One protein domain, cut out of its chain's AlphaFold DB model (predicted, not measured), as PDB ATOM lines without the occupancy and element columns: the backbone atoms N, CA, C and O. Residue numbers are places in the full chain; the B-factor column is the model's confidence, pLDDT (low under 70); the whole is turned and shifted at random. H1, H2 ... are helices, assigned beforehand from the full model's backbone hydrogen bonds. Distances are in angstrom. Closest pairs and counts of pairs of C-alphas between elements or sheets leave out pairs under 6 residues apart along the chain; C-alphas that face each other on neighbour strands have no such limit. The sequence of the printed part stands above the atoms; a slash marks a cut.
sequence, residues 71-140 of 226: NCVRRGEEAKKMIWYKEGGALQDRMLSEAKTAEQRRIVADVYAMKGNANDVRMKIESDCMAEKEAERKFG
ATOM      1  N   ASN A  71      49.396  77.385 111.389       93.88
ATOM      2  CA  ASN A  71      49.545  77.682 109.968       93.88
ATOM      3  C   ASN A  71      48.535  76.887 109.126       93.88
ATOM      4  O   ASN A  71      47.872  77.469 108.272       93.88
ATOM      5  N   CYS A  72      48.345  75.601 109.431       94.81
ATOM      6  CA  CYS A  72      47.382  74.757 108.728       94.81
ATOM      7  C   CYS A  72      45.937  75.211 108.950       94.81
ATOM      8  O   CYS A  72      45.169  75.268 107.992       94.81
ATOM      9  N   VAL A  73      45.588  75.632 110.171       95.31
ATOM     10  CA  VAL A  73      44.267  76.220 110.458       95.31
ATOM     11  C   VAL A  73      44.052  77.506 109.654       95.31
ATOM     12  O   VAL A  73      43.004  77.684 109.038       95.31
ATOM     13  N   ARG A  74      45.055  78.395 109.594       95.25
ATOM     14  CA  ARG A  74      44.976  79.616 108.773       95.25
ATOM     15  C   ARG A  74      44.766  79.281 107.292       95.25
ATOM     16  O   ARG A  74      43.898  79.884 106.664       95.25
ATOM     17  N   ARG A  75      45.507  78.306 106.752       95.31
ATOM     18  CA  ARG A  75      45.372  77.844 105.358       95.31
ATOM     19  C   ARG A  75      43.969  77.289 105.086       95.31
ATOM     20  O   ARG A  75      43.375  77.601 104.054       95.31
ATOM     21  N   GLY A  76      43.410  76.538 106.034       95.56
ATOM     22  CA  GLY A  76      42.035  76.046 105.982       95.56
ATOM     23  C   GLY A  76      40.987  77.166 105.950       95.56
ATOM     24  O   GLY A  76      40.077  77.146 105.117       95.56
ATOM     25  N   GLU A  77      41.107  78.169 106.820       96.50
ATOM     26  CA  GLU A  77      40.174  79.306 106.852       96.50
ATOM     27  C   GLU A  77      40.285  80.191 105.596       96.50
ATOM     28  O   GLU A  77      39.270  80.645 105.060       96.50
ATOM     29  N   GLU A  78      41.494  80.382 105.057       95.88
ATOM     30  CA  GLU A  78      41.688  81.052 103.765       95.88
ATOM     31  C   GLU A  78      40.993  80.291 102.632       95.88
ATOM     32  O   GLU A  78      40.275  80.894 101.831       95.88
ATOM     33  N   ALA A  79      41.123  78.966 102.595       96.62
ATOM     34  CA  ALA A  79      40.463  78.140 101.594       96.62
ATOM     35  C   ALA A  79      38.935  78.189 101.679       96.62
ATOM     36  O   ALA A  79      38.251  78.296 100.659       96.62
ATOM     37  N   LYS A  80      38.394  78.171 102.898       96.69
ATOM     38  CA  LYS A  80      36.960  78.335 103.147       96.69
ATOM     39  C   LYS A  80      36.447  79.657 102.573       96.69
ATOM     40  O   LYS A  80      35.415  79.679 101.905       96.69
ATOM     41  N   LYS A  81      37.204  80.743 102.761       96.00
ATOM     42  CA  LYS A  81      36.899  82.047 102.163       96.00
ATOM     43  C   LYS A  81      36.912  81.986 100.630       96.00
ATOM     44  O   LYS A  81      36.023  82.550  99.997       96.00
ATOM     45  N   MET A  82      37.877  81.284 100.029       95.81
ATOM     46  CA  MET A  82      37.933  81.102  98.571       95.81
ATOM     47  C   MET A  82      36.736  80.315  98.031       95.81
ATOM     48  O   MET A  82      36.235  80.651  96.960       95.81
ATOM     49  N   ILE A  83      36.228  79.323  98.773       96.75
ATOM     50  CA  ILE A  83      34.996  78.629  98.381       96.75
ATOM     51  C   ILE A  83      33.800  79.563  98.361       96.75
ATOM     52  O   ILE A  83      33.056  79.535  97.389       96.75
ATOM     53  N   TRP A  84      33.640  80.436  99.353       95.25
ATOM     54  CA  TRP A  84      32.537  81.398  99.323       95.25
ATOM     55  C   TRP A  84      32.606  82.331  98.112       95.25
ATOM     56  O   TRP A  84      31.579  82.634  97.511       95.25
ATOM     57  N   TYR A  85      33.808  82.737  97.691       96.00
ATOM     58  CA  TYR A  85      33.965  83.489  96.443       96.00
ATOM     59  C   TYR A  85      33.603  82.655  95.210       96.00
ATOM     60  O   TYR A  85      32.899  83.150  94.331       96.00
ATOM     61  N   LYS A  86      34.039  81.391  95.151       95.88
ATOM     62  CA  LYS A  86      33.705  80.449  94.070       95.88
ATOM     63  C   LYS A  86      32.192  80.217  93.969       95.88
ATOM     64  O   LYS A  86      31.644  80.278  92.873       95.88
ATOM     65  N   GLU A  87      31.514  80.010  95.096       94.94
ATOM     66  CA  GLU A  87      30.051  79.878  95.187       94.94
ATOM     67  C   GLU A  87      29.334  81.174  94.785       94.94
ATOM     68  O   GLU A  87      28.277  81.132  94.162       94.94
ATOM     69  N   GLY A  88      29.950  82.328  95.058       95.81
ATOM     70  CA  GLY A  88      29.523  83.641  94.572       95.81
ATOM     71  C   GLY A  88      29.816  83.912  93.089       95.81
ATOM     72  O   GLY A  88      29.606  85.034  92.633       95.81
ATOM     73  N   GLY A  89      30.313  82.927  92.331       95.88
ATOM     74  CA  GLY A  89      30.574  83.042  90.893       95.88
ATOM     75  C   GLY A  89      31.936  83.638  90.527       95.88
ATOM     76  O   GLY A  89      32.151  83.999  89.369       95.88
ATOM     77  N   ALA A  90      32.873  83.753  91.472       95.81
ATOM     78  CA  ALA A  90      34.238  84.143  91.140       95.81
ATOM     79  C   ALA A  90      34.888  83.089  90.228       95.81
ATOM     80  O   ALA A  90      34.811  81.883  90.479       95.81
ATOM     81  N   LEU A  91      35.565  83.545  89.175       96.62
ATOM     82  CA  LEU A  91      36.329  82.683  88.275       96.62
ATOM     83  C   LEU A  91      37.751  82.473  88.801       96.62
ATOM     84  O   LEU A  91      38.334  83.372  89.409       96.62
ATOM     85  N   GLN A  92      38.318  81.301  88.517       95.31
ATOM     86  CA  GLN A  92      39.661  80.924  88.959       95.31
ATOM     87  C   GLN A  92      40.721  81.931  88.499       95.31
ATOM     88  O   GLN A  92      41.496  82.407  89.323       95.31
ATOM     89  N   ASP A  93      40.703  82.319  87.221       95.50
ATOM     90  CA  ASP A  93      41.680  83.254  86.644       95.50
ATOM     91  C   ASP A  93      41.675  84.607  87.360       95.50
ATOM     92  O   ASP A  93      42.726  85.185  87.643       95.50
ATOM     93  N   ARG A  94      40.483  85.086  87.740       95.81
ATOM     94  CA  ARG A  94      40.338  86.315  88.518       95.81
ATOM     95  C   ARG A  94      40.979  86.161  89.895       95.81
ATOM     96  O   ARG A  94      41.800  86.992  90.274       95.81
ATOM     97  N   MET A  95      40.667  85.083  90.612       95.94
ATOM     98  CA  MET A  95      41.226  84.820  91.943       95.94
ATOM     99  C   MET A  95      42.752  84.638  91.906       95.94
ATOM    100  O   MET A  95      43.448  85.102  92.807       95.94
ATOM    101  N   LEU A  96      43.286  84.019  90.847       95.81
ATOM    102  CA  LEU A  96      44.728  83.882  90.629       95.81
ATOM    103  C   LEU A  96      45.404  85.227  90.340       95.81
ATOM    104  O   LEU A  96      46.512  85.455  90.825       95.81
ATOM    105  N   SER A  97      44.745  86.128  89.603       95.12
ATOM    106  CA  SER A  97      45.266  87.476  89.327       95.12
ATOM    107  C   SER A  97      45.261  88.396  90.555       95.12
ATOM    108  O   SER A  97      46.128  89.259  90.689       95.12
ATOM    109  N   GLU A  98      44.318  88.194  91.480       94.44
ATOM    110  CA  GLU A  98      44.216  88.954  92.733       94.44
ATOM    111  C   GLU A  98      45.157  88.412  93.831       94.44
ATOM    112  O   GLU A  98      45.470  89.118  94.798       94.44
ATOM    113  N   ALA A  99      45.625  87.167  93.701       94.50
ATOM    114  CA  ALA A  99      46.472  86.516  94.691       94.50
ATOM    115  C   ALA A  99      47.892  87.110  94.724       94.50
ATOM    116  O   ALA A  99      48.637  87.081  93.743       94.50
ATOM    117  N   LYS A 100      48.298  87.609  95.900       94.50
ATOM    118  CA  LYS A 100      49.591  88.298  96.081       94.50
ATOM    119  C   LYS A 100      50.738  87.345  96.400       94.50
ATOM    120  O   LYS A 100      51.887  87.637  96.080       94.50
ATOM    121  N   THR A 101      50.443  86.224  97.052       94.50
ATOM    122  CA  THR A 101      51.452  85.268  97.525       94.50
ATOM    123  C   THR A 101      51.379  83.956  96.748       94.50
ATOM    124  O   THR A 101      50.340  83.584  96.199       94.50
ATOM    125  N   ALA A 102      52.499  83.230  96.698       91.31
ATOM    126  CA  ALA A 102      52.538  81.899  96.092       91.31
ATOM    127  C   ALA A 102      51.635  80.900  96.837       91.31
ATOM    128  O   ALA A 102      50.979  80.080  96.202       91.31
ATOM    129  N   GLU A 103      51.555  81.018  98.164       90.25
ATOM    130  CA  GLU A 103      50.661  80.219  99.008       90.25
ATOM    131  C   GLU A 103      49.190  80.464  98.645       90.25
ATOM    132  O   GLU A 103      48.454  79.517  98.390       90.25
ATOM    133  N   GLN A 104      48.778  81.728  98.506       92.94
ATOM    134  CA  GLN A 104      47.403  82.069  98.145       92.94
ATOM    135  C   GLN A 104      47.028  81.529  96.758       92.94
ATOM    136  O   GLN A 104      45.924  81.022  96.578       92.94
ATOM    137  N   ARG A 105      47.951  81.578  95.787       94.94
ATOM    138  CA  ARG A 105      47.739  80.971  94.460       94.94
ATOM    139  C   ARG A 105      47.545  79.458  94.537       94.94
ATOM    140  O   ARG A 105      46.653  78.946  93.867       94.94
ATOM    141  N   ARG A 106      48.320  78.760  95.377       94.12
ATOM    142  CA  ARG A 106      48.125  77.321  95.630       94.12
ATOM    143  C   ARG A 106      46.754  77.041  96.228       94.12
ATOM    144  O   ARG A 106      46.029  76.230  95.677       94.12
ATOM    145  N   ILE A 107      46.355  77.777  97.266       95.12
ATOM    146  CA  ILE A 107      45.033  77.612  97.889       95.12
ATOM    147  C   ILE A 107      43.912  77.816  96.861       95.12
ATOM    148  O   ILE A 107      42.953  77.049  96.842       95.12
ATOM    149  N   VAL A 108      44.026  78.821  95.985       96.50
ATOM    150  CA  VAL A 108      43.064  79.031  94.893       96.50
ATOM    151  C   VAL A 108      43.046  77.822  93.953       96.50
ATOM    152  O   VAL A 108      41.974  77.290  93.686       96.50
ATOM    153  N   ALA A 109      44.200  77.348  93.482       95.94
ATOM    154  CA  ALA A 109      44.263  76.173  92.612       95.94
ATOM    155  C   ALA A 109      43.633  74.928  93.271       95.94
ATOM    156  O   ALA A 109      42.774  74.281  92.667       95.94
ATOM    157  N   ASP A 110      43.977  74.660  94.531       94.69
ATOM    158  CA  ASP A 110      43.473  73.541  95.330       94.69
ATOM    159  C   ASP A 110      41.938  73.610  95.468       94.69
ATOM    160  O   ASP A 110      41.220  72.646  95.186       94.69
ATOM    161  N   VAL A 111      41.400  74.778  95.835       96.75
ATOM    162  CA  VAL A 111      39.955  75.010  96.017       96.75
ATOM    163  C   VAL A 111      39.158  74.830  94.720       96.75
ATOM    164  O   VAL A 111      38.018  74.350  94.743       96.75
ATOM    165  N   TYR A 112      39.721  75.210  93.572       95.62
ATOM    166  CA  TYR A 112      39.054  75.028  92.281       95.62
ATOM    167  C   TYR A 112      39.168  73.593  91.753       95.62
ATOM    168  O   TYR A 112      38.216  73.122  91.128       95.62
ATOM    169  N   ALA A 113      40.247  72.872  92.076       95.50
ATOM    170  CA  ALA A 113      40.400  71.451  91.761       95.50
ATOM    171  C   ALA A 113      39.470  70.551  92.599       95.50
ATOM    172  O   ALA A 113      39.001  69.511  92.129       95.50
ATOM    173  N   MET A 114      39.174  70.949  93.838       93.88
ATOM    174  CA  MET A 114      38.307  70.194  94.738       93.88
ATOM    175  C   MET A 114      36.810  70.425  94.483       93.88
ATOM    176  O   MET A 114      36.343  71.524  94.163       93.88
ATOM    177  N   LYS A 115      36.033  69.357  94.686       91.25
ATOM    178  CA  LYS A 115      34.567  69.371  94.758       91.25
ATOM    179  C   LYS A 115      34.146  69.080  96.197       91.25
ATOM    180  O   LYS A 115      34.725  68.197  96.821       91.25
ATOM    181  N   GLY A 116      33.140  69.788  96.700       92.25
ATOM    182  CA  GLY A 116      32.621  69.597  98.056       92.25
ATOM    183  C   GLY A 116      32.135  70.898  98.682       92.25
ATOM    184  O   GLY A 116      32.236  71.959  98.067       92.25
ATOM    185  N   ASN A 117      31.608  70.797  99.903       94.31
ATOM    186  CA  ASN A 117      31.198  71.949 100.703       94.31
ATOM    187  C   ASN A 117      32.430  72.649 101.313       94.31
ATOM    188  O   ASN A 117      33.492  72.045 101.481       94.31
ATOM    189  N   ALA A 118      32.275  73.910 101.719       92.88
ATOM    190  CA  ALA A 118      33.305  74.735 102.344       92.88
ATOM    191  C   ALA A 118      34.011  74.050 103.530       92.88
ATOM    192  O   ALA A 118      35.227  74.167 103.683       92.88
ATOM    193  N   ASN A 119      33.269  73.301 104.353       94.19
ATOM    194  CA  ASN A 119      33.846  72.577 105.488       94.19
ATOM    195  C   ASN A 119      34.706  71.380 105.058       94.19
ATOM    196  O   ASN A 119      35.749  71.156 105.667       94.19
ATOM    197  N   ASP A 120      34.310  70.646 104.016       93.38
ATOM    198  CA  ASP A 120      35.054  69.470 103.541       93.38
ATOM    199  C   ASP A 120      36.392  69.890 102.939       93.38
ATOM    200  O   ASP A 120      37.431  69.302 103.235       93.38
ATOM    201  N   VAL A 121      36.377  70.962 102.146       95.00
ATOM    202  CA  VAL A 121      37.592  71.504 101.532       95.00
ATOM    203  C   VAL A 121      38.521  72.114 102.575       95.00
ATOM    204  O   VAL A 121      39.725  71.887 102.502       95.00
ATOM    205  N   ARG A 122      37.986  72.799 103.597       95.38
ATOM    206  CA  ARG A 122      38.791  73.246 104.742       95.38
ATOM    207  C   ARG A 122      39.479  72.068 105.432       95.38
ATOM    208  O   ARG A 122      40.693  72.093 105.591       95.38
ATOM    209  N   MET A 123      38.716  71.041 105.819       94.50
ATOM    210  CA  MET A 123      39.261  69.872 106.521       94.50
ATOM    211  C   MET A 123      40.321  69.154 105.686       94.50
ATOM    212  O   MET A 123      41.336  68.715 106.224       94.50
ATOM    213  N   LYS A 124      40.105  69.053 104.372       94.81
ATOM    214  CA  LYS A 124      41.072  68.454 103.457       94.81
ATOM    215  C   LYS A 124      42.365  69.264 103.384       94.81
ATOM    216  O   LYS A 124      43.428  68.692 103.564       94.81
ATOM    217  N   ILE A 125      42.282  70.583 103.231       95.19
ATOM    218  CA  ILE A 125      43.468  71.454 103.176       95.19
ATOM    219  C   ILE A 125      44.235  71.465 104.500       95.19
ATOM    220  O   ILE A 125      45.465  71.458 104.497       95.19
ATOM    221  N   GLU A 126      43.533  71.450 105.634       95.00
ATOM    222  CA  GLU A 126      44.163  71.300 106.950       95.00
ATOM    223  C   GLU A 126      44.898  69.958 107.062       95.00
ATOM    224  O   GLU A 126      46.040  69.920 107.521       95.00
ATOM    225  N   SER A 127      44.271  68.868 106.607       94.25
ATOM    226  CA  SER A 127      44.871  67.532 106.590       94.25
ATOM    227  C   SER A 127      46.102  67.464 105.684       94.25
ATOM    228  O   SER A 127      47.137  66.951 106.107       94.25
ATOM    229  N   ASP A 128      46.013  68.002 104.468       93.56
ATOM    230  CA  ASP A 128      47.105  68.007 103.491       93.56
ATOM    231  C   ASP A 128      48.288  68.841 104.013       93.56
ATOM    232  O   ASP A 128      49.428  68.389 103.976       93.56
ATOM    233  N   CYS A 129      48.025  70.000 104.626       94.75
ATOM    234  CA  CYS A 129      49.056  70.815 105.276       94.75
ATOM    235  C   CYS A 129      49.773  70.074 106.418       94.75
ATOM    236  O   CYS A 129      50.995  70.155 106.559       94.75
ATOM    237  N   MET A 130      49.030  69.329 107.242       93.19
ATOM    238  CA  MET A 130      49.631  68.529 108.311       93.19
ATOM    239  C   MET A 130      50.471  67.375 107.748       93.19
ATOM    240  O   MET A 130      51.542  67.095 108.287       93.19
ATOM    241  N   ALA A 131      50.029  66.751 106.652       91.75
ATOM    242  CA  ALA A 131      50.782  65.712 105.953       91.75
ATOM    243  C   ALA A 131      52.070  66.265 105.314       91.75
ATOM    244  O   ALA A 131      53.126  65.649 105.455       91.75
ATOM    245  N   GLU A 132      52.010  67.450 104.695       90.12
ATOM    246  CA  GLU A 132      53.179  68.181 104.182       90.12
ATOM    247  C   GLU A 132      54.187  68.445 105.310       90.12
ATOM    248  O   GLU A 132      55.359  68.084 105.193       90.12
ATOM    249  N   LYS A 133      53.735  68.974 106.457       90.94
ATOM    250  CA  LYS A 133      54.609  69.187 107.624       90.94
ATOM    251  C   LYS A 133      55.215  67.897 108.160       90.94
ATOM    252  O   LYS A 133      56.372  67.887 108.580       90.94
ATOM    253  N   GLU A 134      54.452  66.810 108.213       90.25
ATOM    254  CA  GLU A 134      54.979  65.524 108.665       90.25
ATOM    255  C   GLU A 134      56.039  64.985 107.693       90.25
ATOM    256  O   GLU A 134      57.079  64.489 108.135       90.25
ATOM    257  N   ALA A 135      55.822  65.136 106.384       89.00
ATOM    258  CA  ALA A 135      56.798  64.782 105.362       89.00
ATOM    259  C   ALA A 135      58.078  65.621 105.490       89.00
ATOM    260  O   ALA A 135      59.173  65.061 105.497       89.00
ATOM    261  N   GLU A 136      57.964  66.935 105.699       87.69
ATOM    262  CA  GLU A 136      59.116  67.815 105.929       87.69
ATOM    263  C   GLU A 136      59.898  67.432 107.191       87.69
ATOM    264  O   GLU A 136      61.129  67.453 107.194       87.69
ATOM    265  N   ARG A 137      59.212  67.015 108.262       87.69
ATOM    266  CA  ARG A 137      59.875  66.520 109.478       87.69
ATOM    267  C   ARG A 137      60.606  65.197 109.257       87.69
ATOM    268  O   ARG A 137      61.626  64.969 109.902       87.69
ATOM    269  N   LYS A 138      60.086  64.324 108.391       86.19
ATOM    270  CA  LYS A 138      60.674  63.005 108.104       86.19
ATOM    271  C   LYS A 138      61.831  63.074 107.107       86.19
ATOM    272  O   LYS A 138      62.819  62.371 107.288       86.19
ATOM    273  N   PHE A 139      61.712  63.902 106.074       84.12
ATOM    274  CA  PHE A 139      62.624  63.912 104.923       84.12
ATOM    275  C   PHE A 139      63.440  65.208 104.788       84.12
ATOM    276  O   PHE A 139      64.322  65.301 103.935       84.12
ATOM    277  N   GLY A 140      63.196  66.198 105.651       79.56
ATOM    278  CA  GLY A 140      63.800  67.524 105.569       79.56
ATOM    279  C   GLY A 140      63.146  68.416 104.500       79.56
ATOM    280  O   GLY A 140      62.342  67.952 103.692       79.56
TER     281      GLY A 140
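This is residues 71 to 140 of the 226 residues of an uncharacterized protein of Undibacterium sp. YM2 (UniProt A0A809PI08). Two long helices, H4 and H1, cross at a low angle and run opposite ways, and a short helical hairpin of H2 and H3 packs on H1 through residues 107 to 112 of H3. The far end of H4, residues 134 to 139, sticks out from the body together with Gly 140. The printed part has 70 residues with four named helices, in the order H1, H2, H3, H4, and no named strand; the class is all helix. It is compact, with a radius of gyration of the C-alphas of 12.3 A, yet elongated in outline, spanning 40 by 24 by 18 A.

Begin with the longest helix, H4, residues 118 to 139. It touches H1, residues 71 to 87, where the closest C-alphas, those of Gly 76 and Arg 122, are 4.5 A apart. These two run opposite ways at a shallow tilt of 34 degrees, only just short of steep. Go on from H1 to H3, residues 102 to 113, which touches it with residues 107 to 112 alone; the closest C-alphas, those of Ala 79 and Ile 107, are 5.9 A apart. H1 and H3 run the same way at a steep tilt of 51 degrees. H3 and H4 are close but not clearly touching, with the C-alphas of Val 111 and Val 121 closest at 6.9 A. Next find H2, residues 92 to 98, which forms a helical hairpin with H3: they touch, opposite ways at a shallow tilt of 17 degrees, and their closest C-alphas are those of Leu 96 and Arg 105, 5.7 A apart. H2 is close but not clearly touching to H1, with the C-alphas of Lys 86 and Gln 92 closest at 7.9 A, and it is apart from H4. In H1, H2, H3 and H4 every backbone O i to N i+4 pair is within hydrogen-bond range.

Find C-alpha 118 at (33.305, 74.735, 102.344); from there H4 runs 31.4 A to C-alpha 139 at (62.624, 63.912, 104.923). Look for C-alpha 71 at (49.545, 77.682, 109.968), where H1 begins; its last C-alpha, that of Glu 87, is 24.6 A away. H3 measures 16.6 A from C-alpha 102 to C-alpha 113, and H2 measures 10.0 A from C-alpha 92 to C-alpha 98.

The two C-alphas farthest apart are those of Gly 89 and Lys 138, at 40.0 A. The printed part runs from residue 71 to residue 140 and has no cut. The links H1 to H2, H2 to H3 and H3 to H4 are tight. The mean pLDDT of the printed part is 93.9, and no printed residue is under 70.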